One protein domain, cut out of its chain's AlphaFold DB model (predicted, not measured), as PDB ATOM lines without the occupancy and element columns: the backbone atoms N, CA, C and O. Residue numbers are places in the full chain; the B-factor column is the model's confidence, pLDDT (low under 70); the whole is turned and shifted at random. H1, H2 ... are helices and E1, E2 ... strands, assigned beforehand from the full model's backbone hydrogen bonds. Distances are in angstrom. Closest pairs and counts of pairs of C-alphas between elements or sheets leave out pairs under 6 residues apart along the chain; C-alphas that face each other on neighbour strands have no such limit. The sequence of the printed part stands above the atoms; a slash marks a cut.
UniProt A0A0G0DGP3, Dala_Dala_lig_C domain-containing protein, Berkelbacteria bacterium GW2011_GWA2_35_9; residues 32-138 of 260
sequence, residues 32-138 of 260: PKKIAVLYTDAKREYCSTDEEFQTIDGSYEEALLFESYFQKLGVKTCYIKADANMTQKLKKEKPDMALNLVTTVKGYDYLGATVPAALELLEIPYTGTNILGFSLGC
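AT A GLANCE: This is residues 32 to 138 of the 260 residues of the protein "Dala_Dala_lig_C domain-containing protein" of Berkelbacteria bacterium GW2011_GWA2_35_9 (UniProt A0A0G0DGP3). A small parallel sheet of three strands, in the order E2, E1, E3, lies between H2 over one face and H4 over the other, with H5 and H6 as a helical hairpin beside edge strand E3. The short helices H1, H2 and H3 form a row, with H1 beyond the ends of the strands. The 107 printed residues, of mixed class, have six named helices and three named strands in the order E1 H1 H2 H3 E2 H4 E3 H5 H6. The whole is compact, with a radius of gyration of the C-alphas of 13.6 A and spans of 40 by 28 by 23 A.

HOW THE PARTS SIT: Begin at the inner strand E1, residues 34 to 39. Its parallel neighbour E2, residues 76 to 81, stands at 25 degrees, with N 37 and O 78 within hydrogen-bond range at 2.8 A. Its parallel neighbour E3, residues 97 to 100, stands at 20 degrees, with N 99 and O 36 at 2.8 A. H2, residues 59 to 64, runs along the strands at a height over the sheet of 8.6 A; its closest C-alphas to E1 are Ser 59 and Tyr 39, 5.9 A. On the opposite face H4, residues 86 to 93, has a height of 9.2 A; E2, H4, E3 is a split strand-helix-strand unit, E1 lying between its strands, with a right-handed crossover. H3, residues 67 to 72, only grazes the sheet, and so does H5, residues 109 to 121. H6, residues 131 to 137, touches H5 at a shallow tilt of 21 degrees, opposite ways, closest at C-alphas Ala 113 and Ile 131, 5.1 A. H1, residues 50 to 54, is not on the sheet and touches no helix; E1, H1 H2 H3, E2 is a strand-helix-strand unit, parallel neighbour strands with helices between. Every O i to N i+4 pair is within hydrogen-bond range in H1, H2, H3, H4 and H6, and 5 of 9 in H5.

IN THESE COORDINATES: Find C-alpha 34 at (178.500, 111.566, 29.301), from which E1 runs 16.2 A; E2 runs 16.9 A. H5 starts at C-alpha 109, (157.516, 103.170, 44.485), and runs 20.1 A; H6 ends at C-alpha 137, (155.855, 96.611, 37.734).

THE WHOLE: The C-alphas farthest apart, Ser 48 and Gly 74, are 41.0 A apart. The printed part has no cut and no long link, and no printed residue is under pLDDT 70.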
ATOM      1  N   PRO A  32     178.301 106.492  24.931       88.50
ATOM      2  CA  PRO A  32     177.999 107.862  25.343       88.50
ATOM      3  C   PRO A  32     179.261 108.543  25.880       88.50
ATOM      4  O   PRO A  32     180.078 107.919  26.552       88.50
ATOM      5  N   LYS A  33     179.423 109.842  25.620       92.25
ATOM      6  CA  LYS A  33     180.528 110.637  26.177       92.25
ATOM      7  C   LYS A  33     180.239 111.040  27.618       92.25
ATOM      8  O   LYS A  33     181.177 111.207  28.398       92.25
ATOM      9  N   LYS A  34     178.959 111.223  27.958       95.56
ATOM     10  CA  LYS A  34     178.500 111.566  29.301       95.56
ATOM     11  C   LYS A  34     177.231 110.810  29.689       95.56
ATOM     12  O   LYS A  34     176.232 110.883  28.977       95.56
ATOM     13  N   ILE A  35     177.252 110.167  30.853       96.06
ATOM     14  CA  ILE A  35     176.097 109.492  31.457       96.06
ATOM     15  C   ILE A  35     175.665 110.236  32.722       96.06
ATOM     16  O   ILE A  35     176.497 110.595  33.554       96.06
ATOM     17  N   ALA A  36     174.358 110.434  32.881       98.06
ATOM     18  CA  ALA A  36     173.773 110.770  34.174       98.06
ATOM     19  C   ALA A  36     173.420 109.486  34.929       98.06
ATOM     20  O   ALA A  36     172.645 108.680  34.427       98.06
ATOM     21  N   VAL A  37     173.961 109.288  36.124       98.31
ATOM     22  CA  VAL A  37     173.568 108.192  37.016       98.31
ATOM     23  C   VAL A  37     172.525 108.738  37.982       98.31
ATOM     24  O   VAL A  37     172.816 109.634  38.779       98.31
ATOM     25  N   LEU A  38     171.290 108.254  37.856       98.44
ATOM     26  CA  LEU A  38     170.165 108.687  38.680       98.44
ATOM     27  C   LEU A  38     170.005 107.762  39.876       98.44
ATOM     28  O   LEU A  38     170.029 106.550  39.691       98.44
ATOM     29  N   TYR A  39     169.799 108.327  41.061       98.19
ATOM     30  CA  TYR A  39     169.656 107.570  42.306       98.19
ATOM     31  C   TYR A  39     168.536 108.132  43.187       98.19
ATOM     32  O   TYR A  39     168.187 109.315  43.096       98.19
ATOM     33  N   THR A  40     167.966 107.276  44.031       97.62
ATOM     34  CA  THR A  40     166.860 107.607  44.941       97.62
ATOM     35  C   THR A  40     167.258 108.691  45.959       97.62
ATOM     36  O   THR A  40     168.348 108.666  46.529       97.62
ATOM     37  N   ASP A  41     166.365 109.662  46.216       97.25
ATOM     38  CA  ASP A  41     166.490 110.598  47.351       97.25
ATOM     39  C   ASP A  41     166.151 109.865  48.654       97.25
ATOM     40  O   ASP A  41     165.001 109.860  49.094       97.25
ATOM     41  N   ALA A  42     167.147 109.207  49.246       95.25
ATOM     42  CA  ALA A  42     166.978 108.423  50.458       95.25
ATOM     43  C   ALA A  42     166.821 109.327  51.686       95.25
ATOM     44  O   ALA A  42     167.765 109.990  52.119       95.25
ATOM     45  N   LYS A  43     165.615 109.360  52.259       95.81
ATOM     46  CA  LYS A  43     165.355 110.045  53.526       95.81
ATOM     47  C   LYS A  43     164.437 109.229  54.411       95.81
ATOM     48  O   LYS A  43     163.391 108.757  53.968       95.81
ATOM     49  N   ARG A  44     164.772 109.177  55.699       95.62
ATOM     50  CA  ARG A  44     163.972 108.467  56.698       95.62
ATOM     51  C   ARG A  44     162.539 108.996  56.804       95.62
ATOM     52  O   ARG A  44     161.631 108.210  57.039       95.62
ATOM     53  N   GLU A  45     162.332 110.297  56.592       95.75
ATOM     54  CA  GLU A  45     161.013 110.958  56.636       95.75
ATOM     55  C   GLU A  45     160.035 110.478  55.552       95.75
ATOM     56  O   GLU A  45     158.835 110.694  55.675       95.75
ATOM     57  N   TYR A  46     160.539 109.837  54.495       94.06
ATOM     58  CA  TYR A  46     159.719 109.291  53.417       94.06
ATOM     59  C   TYR A  46     159.190 107.881  53.707       94.06
ATOM     60  O   TYR A  46     158.356 107.389  52.958       94.06
ATOM     61  N   CYS A  47     159.685 107.221  54.755       93.62
ATOM     62  CA  CYS A  47     159.444 105.803  55.013       93.62
ATOM     63  C   CYS A  47     158.554 105.620  56.247       93.62
ATOM     64  O   CYS A  47     158.764 106.282  57.271       93.62
ATOM     65  N   SER A  48     157.606 104.685  56.198       92.00
ATOM     66  CA  SER A  48     156.755 104.360  57.353       92.00
ATOM     67  C   SER A  48     157.541 103.604  58.428       92.00
ATOM     68  O   SER A  48     157.307 103.766  59.627       92.00
ATOM     69  N   THR A  49     158.535 102.822  58.007       93.50
ATOM     70  CA  THR A  49     159.343 101.942  58.858       93.50
ATOM     71  C   THR A  49     160.844 102.111  58.621       93.50
ATOM     72  O   THR A  49     161.280 102.670  57.614       93.50
ATOM     73  N   ASP A  50     161.657 101.633  59.567       93.31
ATOM     74  CA  ASP A  50     163.115 101.573  59.391       93.31
ATOM     75  C   ASP A  50     163.504 100.530  58.335       93.31
ATOM     76  O   ASP A  50     164.490 100.719  57.633       93.31
ATOM     77  N   GLU A  51     162.696  99.472  58.195       90.50
ATOM     78  CA  GLU A  51     162.837  98.449  57.155       90.50
ATOM     79  C   GLU A  51     162.745  99.080  55.763       90.50
ATOM     80  O   GLU A  51     163.685  98.968  54.988       90.50
ATOM     81  N   GLU A  52     161.696  99.866  55.487       91.50
ATOM     82  CA  GLU A  52     161.594 100.645  54.240       91.50
ATOM     83  C   GLU A  52     162.789 101.569  54.025       91.50
ATOM     84  O   GLU A  52     163.330 101.623  52.920       91.50
ATOM     85  N   PHE A  53     163.243 102.266  55.068       94.56
ATOM     86  CA  PHE A  53     164.378 103.173  54.928       94.56
ATOM     87  C   PHE A  53     165.674 102.441  54.566       94.56
ATOM     88  O   PHE A  53     166.406 102.912  53.701       94.56
ATOM     89  N   GLN A  54     165.934 101.277  55.161       92.12
ATOM     90  CA  GLN A  54     167.113 100.465  54.848       92.12
ATOM     91  C   GLN A  54     167.170 100.038  53.379       92.12
ATOM     92  O   GLN A  54     168.262  99.896  52.842       92.12
ATOM     93  N   THR A  55     166.022  99.879  52.712       90.25
ATOM     94  CA  THR A  55     165.985  99.503  51.286       90.25
ATOM     95  C   THR A  55     166.445 100.611  50.340       90.25
ATOM     96  O   THR A  55     166.770 100.341  49.187       90.25
ATOM     97  N   ILE A  56     166.466 101.860  50.809       93.25
ATOM     98  CA  ILE A  56     166.867 103.022  50.007       93.25
ATOM     99  C   ILE A  56     168.116 103.707  50.554       93.25
ATOM    100  O   ILE A  56     168.752 104.482  49.835       93.25
ATOM    101  N   ASP A  57     168.471 103.455  51.812       94.75
ATOM    102  CA  ASP A  57     169.697 103.963  52.410       94.75
ATOM    103  C   ASP A  57     170.919 103.465  51.627       94.75
ATOM    104  O   ASP A  57     170.967 102.330  51.158       94.75
ATOM    105  N   GLY A  58     171.898 104.341  51.415       94.69
ATOM    106  CA  GLY A  58     173.063 104.013  50.588       94.69
ATOM    107  C   GLY A  58     172.859 104.114  49.066       94.69
ATOM    108  O   GLY A  58     173.776 103.791  48.312       94.69
ATOM    109  N   SER A  59     171.702 104.585  48.574       96.06
ATOM    110  CA  SER A  59     171.435 104.705  47.121       96.06
ATOM    111  C   SER A  59     172.494 105.518  46.354       96.06
ATOM    112  O   SER A  59     172.730 105.290  45.166       96.06
ATOM    113  N   TYR A  60     173.125 106.505  46.998       97.19
ATOM    114  CA  TYR A  60     174.188 107.294  46.368       97.19
ATOM    115  C   TYR A  60     175.501 106.507  46.288       97.19
ATOM    116  O   TYR A  60     176.174 106.508  45.259       97.19
ATOM    117  N   GLU A  61     175.848 105.809  47.360       97.25
ATOM    118  CA  GLU A  61     177.011 104.941  47.465       97.25
ATOM    119  C   GLU A  61     176.926 103.797  46.448       97.25
ATOM    120  O   GLU A  61     177.911 103.528  45.760       97.25
ATOM    121  N   GLU A  62     175.745 103.195  46.274       95.12
ATOM    122  CA  GLU A  62     175.483 102.201  45.229       95.12
ATOM    123  C   GLU A  62     175.738 102.782  43.834       95.12
ATOM    124  O   GLU A  62     176.441 102.177  43.020       95.12
ATOM    125  N   ALA A  63     175.239 103.991  43.561       96.44
ATOM    126  CA  ALA A  63     175.485 104.661  42.290       96.44
ATOM    127  C   ALA A  63     176.991 104.854  42.026       96.44
ATOM    128  O   ALA A  63     177.453 104.639  40.902       96.44
ATOM    129  N   LEU A  64     177.775 105.195  43.054       97.06
ATOM    130  CA  LEU A  64     179.225 105.374  42.944       97.06
ATOM    131  C   LEU A  64     179.989 104.075  42.637       97.06
ATOM    132  O   LEU A  64     181.081 104.147  42.068       97.06
ATOM    133  N   LEU A  65     179.437 102.889  42.930       96.12
ATOM    134  CA  LEU A  65     180.084 101.607  42.602       96.12
ATOM    135  C   LEU A  65     180.333 101.443  41.094       96.12
ATOM    136  O   LEU A  65     181.271 100.754  40.678       96.12
ATOM    137  N   PHE A  66     179.531 102.112  40.262       92.94
ATOM    138  CA  PHE A  66     179.661 102.063  38.808       92.94
ATOM    139  C   PHE A  66     180.785 102.953  38.254       92.94
ATOM    140  O   PHE A  66     181.219 102.751  37.117       92.94
ATOM    141  N   GLU A  67     181.311 103.897  39.041       94.44
ATOM    142  CA  GLU A  67     182.275 104.909  38.590       94.44
ATOM    143  C   GLU A  67     183.522 104.284  37.947       94.44
ATOM    144  O   GLU A  67     183.941 104.678  36.858       94.44
ATOM    145  N   SER A  68     184.083 103.242  38.569       95.44
ATOM    146  CA  SER A  68     185.293 102.580  38.060       95.44
ATOM    147  C   SER A  68     185.095 101.939  36.678       95.44
ATOM    148  O   SER A  68     186.037 101.863  35.884       95.44
ATOM    149  N   TYR A  69     183.873 101.500  36.359       95.62
ATOM    150  CA  TYR A  69     183.536 100.948  35.049       95.62
ATOM    151  C   TYR A  69     183.442 102.059  34.004       95.62
ATOM    152  O   TYR A  69     184.002 101.921  32.916       95.62
ATOM    153  N   PHE A  70     182.810 103.184  34.341       95.31
ATOM    154  CA  PHE A  70     182.712 104.330  33.437       95.31
ATOM    155  C   PHE A  70     184.076 104.958  33.138       95.31
ATOM    156  O   PHE A  70     184.366 105.252  31.979       95.31
ATOM    157  N   GLN A  71     184.953 105.055  34.140       94.81
ATOM    158  CA  GLN A  71     186.326 105.534  33.963       94.81
ATOM    159  C   GLN A  71     187.122 104.661  32.987       94.81
ATOM    160  O   GLN A  71     187.756 105.184  32.072       94.81
ATOM    161  N   LYS A  72     187.038 103.329  33.121       96.31
ATOM    162  CA  LYS A  72     187.677 102.381  32.187       96.31
ATOM    163  C   LYS A  72     187.150 102.517  30.757       96.31
ATOM    164  O   LYS A  72     187.892 102.276  29.810       96.31
ATOM    165  N   LEU A  73     185.886 102.904  30.605       94.19
ATOM    166  CA  LEU A  73     185.247 103.146  29.313       94.19
ATOM    167  C   LEU A  73     185.507 104.560  28.761       94.19
ATOM    168  O   LEU A  73     185.075 104.862  27.651       94.19
ATOM    169  N   GLY A  74     186.194 105.432  29.510       95.44
ATOM    170  CA  GLY A  74     186.425 106.827  29.124       95.44
ATOM    171  C   GLY A  74     185.149 107.678  29.095       95.44
ATOM    172  O   GLY A  74     185.103 108.696  28.400       95.44
ATOM    173  N   VAL A  75     184.109 107.263  29.821       95.69
ATOM    174  CA  VAL A  75     182.799 107.922  29.866       95.69
ATOM    175  C   VAL A  75     182.744 108.862  31.066       95.69
ATOM    176  O   VAL A  75     183.032 108.459  32.188       95.69
ATOM    177  N   LYS A  76     182.353 110.121  30.846       97.56
ATOM    178  CA  LYS A  76     182.133 111.076  31.941       97.56
ATOM    179  C   LYS A  76     180.823 110.765  32.657       97.56
ATOM    180  O   LYS A  76     179.834 110.415  32.017       97.56
ATOM    181  N   THR A  77     180.781 110.989  33.961       97.94
ATOM    182  CA  THR A  77     179.594 110.752  34.787       97.94
ATOM    183  C   THR A  77     179.129 112.041  35.459       97.94
ATOM    184  O   THR A  77     179.911 112.952  35.739       97.94
ATOM    185  N   CYS A  78     177.826 112.145  35.698       97.94
ATOM    186  CA  CYS A  78     177.271 113.037  36.708       97.94
ATOM    187  C   CYS A  78     176.223 112.279  37.523       97.94
ATOM    188  O   CYS A  78     175.445 111.504  36.974       97.94
ATOM    189  N   TYR A  79     176.199 112.510  38.830       98.31
ATOM    190  CA  TYR A  79     175.298 111.824  39.748       98.31
ATOM    191  C   TYR A  79     174.144 112.754  40.101       98.31
ATOM    192  O   TYR A  79     174.360 113.867  40.588       98.31
ATOM    193  N   ILE A  80     172.915 112.336  39.805       98.44
ATOM    194  CA  ILE A  80     171.731 113.183  39.955       98.44
ATOM    195  C   ILE A  80     170.692 112.469  40.809       98.44
ATOM    196  O   ILE A  80     170.077 111.490  40.407       98.44
ATOM    197  N   LYS A  81     170.450 113.041  41.982       98.06
ATOM    198  CA  LYS A  81     169.381 112.622  42.879       98.06
ATOM    199  C   LYS A  81     167.999 112.827  42.252       98.06
ATOM    200  O   LYS A  81     167.741 113.899  41.693       98.06
ATOM    201  N   ALA A  82     167.108 111.854  42.415       97.69
ATOM    202  CA  ALA A  82     165.714 111.901  41.978       97.69
ATOM    203  C   ALA A  82     164.838 112.760  42.908       97.69
ATOM    204  O   ALA A  82     163.940 112.280  43.594       97.69
ATOM    205  N   ASP A  83     165.130 114.060  42.937       96.56
ATOM    206  CA  ASP A  83     164.387 115.073  43.683       96.56
ATOM    207  C   ASP A  83     163.676 116.069  42.746       96.56
ATOM    208  O   ASP A  83     163.748 115.981  41.517       96.56
ATOM    209  N   ALA A  84     162.997 117.065  43.320       95.62
ATOM    210  CA  ALA A  84     162.287 118.096  42.559       95.62
ATOM    211  C   ALA A  84     163.186 118.896  41.589       95.62
ATOM    212  O   ALA A  84     162.686 119.482  40.631       95.62
ATOM    213  N   ASN A  85     164.506 118.908  41.801       97.25
ATOM    214  CA  ASN A  85     165.473 119.623  40.968       97.25
ATOM    215  C   ASN A  85     166.106 118.731  39.888       97.25
ATOM    216  O   ASN A  85     166.925 119.216  39.101       97.25
ATOM    217  N   MET A  86     165.757 117.439  39.827       98.12
ATOM    218  CA  MET A  86     166.334 116.468  38.891       98.12
ATOM    219  C   MET A  86     166.266 116.958  37.438       98.12
ATOM    220  O   MET A  86     167.271 116.943  36.728       98.12
ATOM    221  N   THR A  87     165.112 117.463  36.994       97.94
ATOM    222  CA  THR A  87     164.921 117.943  35.612       97.94
ATOM    223  C   THR A  87     165.791 119.157  35.283       97.94
ATOM    224  O   THR A  87     166.350 119.241  34.189       97.94
ATOM    225  N   GLN A  88     165.959 120.087  36.228       98.19
ATOM    226  CA  GLN A  88     166.844 121.240  36.069       98.19
ATOM    227  C   GLN A  88     168.309 120.800  35.956       98.19
ATOM    228  O   GLN A  88     169.030 121.284  35.081       98.19
ATOM    229  N   LYS A  89     168.740 119.856  36.804       98.38
ATOM    230  CA  LYS A  89     170.091 119.276  36.758       98.38
ATOM    231  C   LYS A  89     170.333 118.565  35.425       98.38
ATOM    232  O   LYS A  89     171.329 118.851  34.774       98.38
ATOM    233  N   LEU A  90     169.395 117.741  34.956       98.19
ATOM    234  CA  LEU A  90     169.484 117.064  33.656       98.19
ATOM    235  C   LEU A  90     169.642 118.052  32.489       98.19
ATOM    236  O   LEU A  90     170.532 117.882  31.655       98.19
ATOM    237  N   LYS A  91     168.851 119.135  32.463       97.69
ATOM    238  CA  LYS A  91     168.964 120.195  31.439       97.69
ATOM    239  C   LYS A  91     170.315 120.913  31.461       97.69
ATOM    240  O   LYS A  91     170.807 121.318  30.407       97.69
ATOM    241  N   LYS A  92     170.897 121.104  32.648       98.12
ATOM    242  CA  LYS A  92     172.214 121.731  32.821       98.12
ATOM    243  C   LYS A  92     173.337 120.790  32.389       98.12
ATOM    244  O   LYS A  92     174.229 121.205  31.657       98.12
ATOM    245  N   GLU A  93     173.283 119.541  32.839       98.12
ATOM    246  CA  GLU A  93     174.339 118.556  32.620       98.12
ATOM    247  C   GLU A  93     174.373 118.023  31.184       98.12
ATOM    248  O   GLU A  93     175.455 117.644  30.733       98.12
ATOM    249  N   LYS A  94     173.226 118.016  30.483       96.00
ATOM    250  CA  LYS A  94     173.058 117.539  29.098       96.00
ATOM    251  C   LYS A  94     173.744 116.183  28.852       96.00
ATOM    252  O   LYS A  94     174.655 116.111  28.027       96.00
ATOM    253  N   PRO A  95     173.386 115.134  29.612       95.81
ATOM    254  CA  PRO A  95     173.952 113.809  29.394       95.81
ATOM    255  C   PRO A  95     173.496 113.238  28.044       95.81
ATOM    256  O   PRO A  95     172.407 113.559  27.570       95.81
ATOM    257  N   ASP A  96     174.297 112.350  27.461       91.75
ATOM    258  CA  ASP A  96     173.912 111.605  26.255       91.75
ATOM    259  C   ASP A  96     172.908 110.484  26.587       91.75
ATOM    260  O   ASP A  96     172.164 110.028  25.720       91.75
ATOM    261  N   MET A  97     172.909 110.014  27.840       92.06
ATOM    262  CA  MET A  97     172.035 108.959  28.354       92.06
ATOM    263  C   MET A  97     171.946 109.020  29.888       92.06
ATOM    264  O   MET A  97     172.866 109.507  30.548       92.06
ATOM    265  N   ALA A  98     170.878 108.470  30.464       94.81
ATOM    266  CA  ALA A  98     170.761 108.216  31.895       94.81
ATOM    267  C   ALA A  98     170.837 106.714  32.247       94.81
ATOM    268  O   ALA A  98     170.135 105.888  31.662       94.81
ATOM    269  N   LEU A  99     171.651 106.362  33.243       95.06
ATOM    270  CA  LEU A  99     171.534 105.106  33.985       95.06
ATOM    271  C   LEU A  99     170.531 105.343  35.119       95.06
ATOM    272  O   LEU A  99     170.819 106.092  36.051       95.06
ATOM    273  N   ASN A 100     169.343 104.754  35.012       95.94
ATOM    274  CA  ASN A 100     168.292 104.892  36.015       95.94
ATOM    275  C   ASN A 100     168.425 103.807  37.093       95.94
ATOM    276  O   ASN A 100     168.073 102.659  36.829       95.94
ATOM    277  N   LEU A 101     168.909 104.182  38.281       96.25
ATOM    278  CA  LEU A 101     168.945 103.335  39.482       96.25
ATOM    279  C   LEU A 101     167.879 103.755  40.507       96.25
ATOM    280  O   LEU A 101     167.946 103.384  41.673       96.25
ATOM    281  N   VAL A 102     166.911 104.582  40.104       96.38
ATOM    282  CA  VAL A 102     165.871 105.063  41.013       96.38
ATOM    283  C   VAL A 102     164.836 103.967  41.221       96.38
ATOM    284  O   VAL A 102     164.193 103.520  40.269       96.38
ATOM    285  N   THR A 103     164.658 103.579  42.477       91.94
ATOM    286  CA  THR A 103     163.669 102.592  42.923       91.94
ATOM    287  C   THR A 103     162.376 103.255  43.379       91.94
ATOM    288  O   THR A 103     161.290 102.775  43.073       91.94
ATOM    289  N   THR A 104     162.485 104.398  44.058       93.94
ATOM    290  CA  THR A 104     161.350 105.111  44.646       93.94
ATOM    291  C   THR A 104     161.562 106.621  44.603       93.94
ATOM    292  O   THR A 104     162.687 107.116  44.496       93.94
ATOM    293  N   VAL A 105     160.474 107.387  44.692       95.81
ATOM    294  CA  VAL A 105     160.520 108.849  44.803       95.81
ATOM    295  C   VAL A 105     159.642 109.259  45.975       95.81
ATOM    296  O   VAL A 105     158.453 108.959  46.004       95.81
ATOM    297  N   LYS A 106     160.229 109.968  46.949       94.12
ATOM    298  CA  LYS A 106     159.559 110.348  48.209       94.12
ATOM    299  C   LYS A 106     158.956 109.158  48.977       94.12
ATOM    300  O   LYS A 106     157.954 109.338  49.658       94.12
ATOM    301  N   GLY A 107     159.557 107.971  48.855       91.50
ATOM    302  CA  GLY A 107     159.114 106.752  49.545       91.50
ATOM    303  C   GLY A 107     157.937 106.028  48.892       91.50
ATOM    304  O   GLY A 107     157.504 105.010  49.411       91.50
ATOM    305  N   TYR A 108     157.434 106.513  47.752       92.12
ATOM    306  CA  TYR A 108     156.385 105.837  46.993       92.12
ATOM    307  C   TYR A 108     156.957 105.225  45.713       92.12
ATOM    308  O   TYR A 108     157.385 105.946  44.805       92.12
ATOM    309  N   ASP A 109     156.920 103.899  45.609       92.75
ATOM    310  CA  ASP A 109     157.516 103.170  44.485       92.75
ATOM    311  C   ASP A 109     156.858 103.530  43.152       92.75
ATOM    312  O   ASP A 109     157.548 103.771  42.160       92.75
ATOM    313  N   TYR A 110     155.531 103.704  43.126       92.00
ATOM    314  CA  TYR A 110     154.822 104.122  41.914       92.00
ATOM    315  C   TYR A 110     155.280 105.500  41.398       92.00
ATOM    316  O   TYR A 110     155.237 105.749  40.189       92.00
ATOM    317  N   LEU A 111     155.761 106.399  42.275       94.75
ATOM    318  CA  LEU A 111     156.324 107.689  41.862       94.75
ATOM    319  C   LEU A 111     157.686 107.534  41.175       94.75
ATOM    320  O   LEU A 111     158.098 108.451  40.461       94.75
ATOM    321  N   GLY A 112     158.354 106.384  41.290       95.25
ATOM    322  CA  GLY A 112     159.537 106.050  40.494       95.25
ATOM    323  C   GLY A 112     159.284 106.173  38.986       95.25
ATOM    324  O   GLY A 112     160.161 106.629  38.253       95.25
ATOM    325  N   ALA A 113     158.047 105.937  38.525       95.19
ATOM    326  CA  ALA A 113     157.642 106.124  37.128       95.19
ATOM    327  C   ALA A 113     157.736 107.586  36.637       95.19
ATOM    328  O   ALA A 113     157.767 107.841  35.429       95.19
ATOM    329  N   THR A 114     157.837 108.566  37.544       96.50
ATOM    330  CA  THR A 114     158.065 109.973  37.174       96.50
ATOM    331  C   THR A 114     159.466 110.210  36.602       96.50
ATOM    332  O   THR A 114     159.657 111.150  35.828       96.50
ATOM    333  N   VAL A 115     160.437 109.345  36.915       97.25
ATOM    334  CA  VAL A 115     161.812 109.428  36.404       97.25
ATOM    335  C   VAL A 115     161.890 109.125  34.905       97.25
ATOM    336  O   VAL A 115     162.319 110.014  34.163       97.25
ATOM    337  N   PRO A 116     161.432 107.955  34.403       94.94
ATOM    338  CA  PRO A 116     161.362 107.725  32.965       94.94
ATOM    339  C   PRO A 116     160.456 108.750  32.272       94.94
ATOM    340  O   PRO A 116     160.781 109.179  31.170       94.94
ATOM    341  N   ALA A 117     159.392 109.241  32.923       95.25
ATOM    342  CA  ALA A 117     158.550 110.293  32.349       95.25
ATOM    343  C   ALA A 117     159.319 111.601  32.112       95.25
ATOM    344  O   ALA A 117     159.239 112.191  31.034       95.25
ATOM    345  N   ALA A 118     160.107 112.040  33.094       96.12
ATOM    346  CA  ALA A 118     160.964 113.209  32.961       96.12
ATOM    347  C   ALA A 118     162.031 113.023  31.872       96.12
ATOM    348  O   ALA A 118     162.279 113.945  31.098       96.12
ATOM    349  N   LEU A 119     162.647 111.842  31.791       95.06
ATOM    350  CA  LEU A 119     163.651 111.527  30.772       95.06
ATOM    351  C   LEU A 119     163.048 111.521  29.362       95.06
ATOM    352  O   LEU A 119     163.637 112.101  28.454       95.06
ATOM    353  N   GLU A 120     161.849 110.959  29.192       92.19
ATOM    354  CA  GLU A 120     161.120 110.987  27.920       92.19
ATOM    355  C   GLU A 120     160.744 112.409  27.494       92.19
ATOM    356  O   GLU A 120     160.922 112.753  26.327       92.19
ATOM    357  N   LEU A 121     160.284 113.252  28.425       93.56
ATOM    358  CA  LEU A 121     159.980 114.665  28.151       93.56
ATOM    359  C   LEU A 121     161.220 115.474  27.751       93.56
ATOM    360  O   LEU A 121     161.106 116.444  27.005       93.56
ATOM    361  N   LEU A 122     162.390 115.105  28.274       93.50
ATOM    362  CA  LEU A 122     163.669 115.732  27.943       93.50
ATOM    363  C   LEU A 122     164.357 115.089  26.731       93.50
ATOM    364  O   LEU A 122     165.445 115.529  26.369       93.50
ATOM    365  N   GLU A 123     163.744 114.066  26.130       91.25
ATOM    366  CA  GLU A 123     164.310 113.258  25.044       91.25
ATOM    367  C   GLU A 123     165.682 112.637  25.386       91.25
ATOM    368  O   GLU A 123     166.511 112.411  24.508       91.25
ATOM    369  N   ILE A 124     165.928 112.330  26.665       90.56
ATOM    370  CA  ILE A 124     167.172 111.704  27.131       90.56
ATOM    371  C   ILE A 124     167.000 110.177  27.080       90.56
ATOM    372  O   ILE A 124     166.119 109.653  27.762       90.56
ATOM    373  N   PRO A 125     167.819 109.430  26.314       89.06
ATOM    374  CA  PRO A 125     167.830 107.966  26.354       89.06
ATOM    375  C   PRO A 125     168.142 107.441  27.759       89.06
ATOM    376  O   PRO A 125     168.926 108.052  28.482       89.06
ATOM    377  N   TYR A 126     167.587 106.292  28.155       90.81
ATOM    378  CA  TYR A 126     167.796 105.762  29.505       90.81
ATOM    379  C   TYR A 126     167.733 104.236  29.601       90.81
ATOM    380  O   TYR A 126     167.186 103.569  28.721       90.81
ATOM    381  N   THR A 127     168.328 103.679  30.661       89.56
ATOM    382  CA  THR A 127     168.249 102.247  30.989       89.56
ATOM    383  C   THR A 127     166.960 101.897  31.726       89.56
ATOM    384  O   THR A 127     166.444 102.692  32.507       89.56
ATOM    385  N   GLY A 128     166.516 100.650  31.580       87.19
ATOM    386  CA  GLY A 128     165.395 100.103  32.339       87.19
ATOM    387  C   GLY A 128     164.085 100.120  31.559       87.19
ATOM    388  O   GLY A 128     164.066 100.029  30.328       87.19
ATOM    389  N   THR A 129     162.982 100.158  32.296       86.56
ATOM    390  CA  THR A 129     161.632 100.095  31.736       86.56
ATOM    391  C   THR A 129     161.059 101.488  31.489       86.56
ATOM    392  O   THR A 129     161.402 102.443  32.183       86.56
ATOM    393  N   ASN A 130     160.157 101.587  30.510       88.50
ATOM    394  CA  ASN A 130     159.399 102.808  30.261       88.50
ATOM    395  C   ASN A 130     158.382 103.096  31.372       88.50
ATOM    396  O   ASN A 130     158.185 102.274  32.266       88.50
ATOM    397  N   ILE A 131     157.709 104.246  31.280       91.06
ATOM    398  CA  ILE A 131     156.721 104.712  32.268       91.06
ATOM    399  C   ILE A 131     155.675 103.629  32.563       91.06
ATOM    400  O   ILE A 131     155.486 103.261  33.716       91.06
ATOM    401  N   LEU A 132     155.033 103.082  31.523       90.69
ATOM    402  CA  LEU A 132     153.961 102.094  31.680       90.69
ATOM    403  C   LEU A 132     154.470 100.803  32.324       90.69
ATOM    404  O   LEU A 132     153.839 100.285  33.241       90.69
ATOM    405  N   GLY A 133     155.604 100.285  31.855       90.62
ATOM    406  CA  GLY A 133     156.192  99.074  32.412       90.62
ATOM    407  C   GLY A 133     156.671  99.273  33.850       90.62
ATOM    408  O   GLY A 133     156.503  98.364  34.655       90.62
ATOM    409  N   PHE A 134     157.182 100.463  34.197       92.19
ATOM    410  CA  PHE A 134     157.531 100.808  35.578       92.19
ATOM    411  C   PHE A 134     156.276 100.817  36.454       92.19
ATOM    412  O   PHE A 134     156.207 100.083  37.432       92.19
ATOM    413  N   SER A 135     155.248 101.576  36.062       91.69
ATOM    414  CA  SER A 135     153.998 101.691  36.820       91.69
ATOM    415  C   SER A 135     153.294 100.346  37.016       91.69
ATOM    416  O   SER A 135     152.800 100.075  38.104       91.69
ATOM    417  N   LEU A 136     153.262  99.491  35.986       92.75
ATOM    418  CA  LEU A 136     152.715  98.136  36.108       92.75
ATOM    419  C   LEU A 136     153.580  97.260  37.019       92.75
ATOM    420  O   LEU A 136     153.039  96.508  37.824       92.75
ATOM    421  N   GLY A 137     154.908  97.356  36.903       91.81
ATOM    422  CA  GLY A 137     155.855  96.611  37.734       91.81
ATOM    423  C   GLY A 137     155.732  96.931  39.224       91.81
ATOM    424  O   GLY A 137     155.916  96.040  40.048       91.81
ATOM    425  N   CYS A 138     155.351  98.162  39.563       93.25
ATOM    426  CA  CYS A 138     155.125  98.581  40.942       93.25
ATOM    427  C   CYS A 138     153.806  98.079  41.539       93.25
ATOM    428  O   CYS A 138     153.654  98.194  42.742       93.25
TER     429      CYS A 138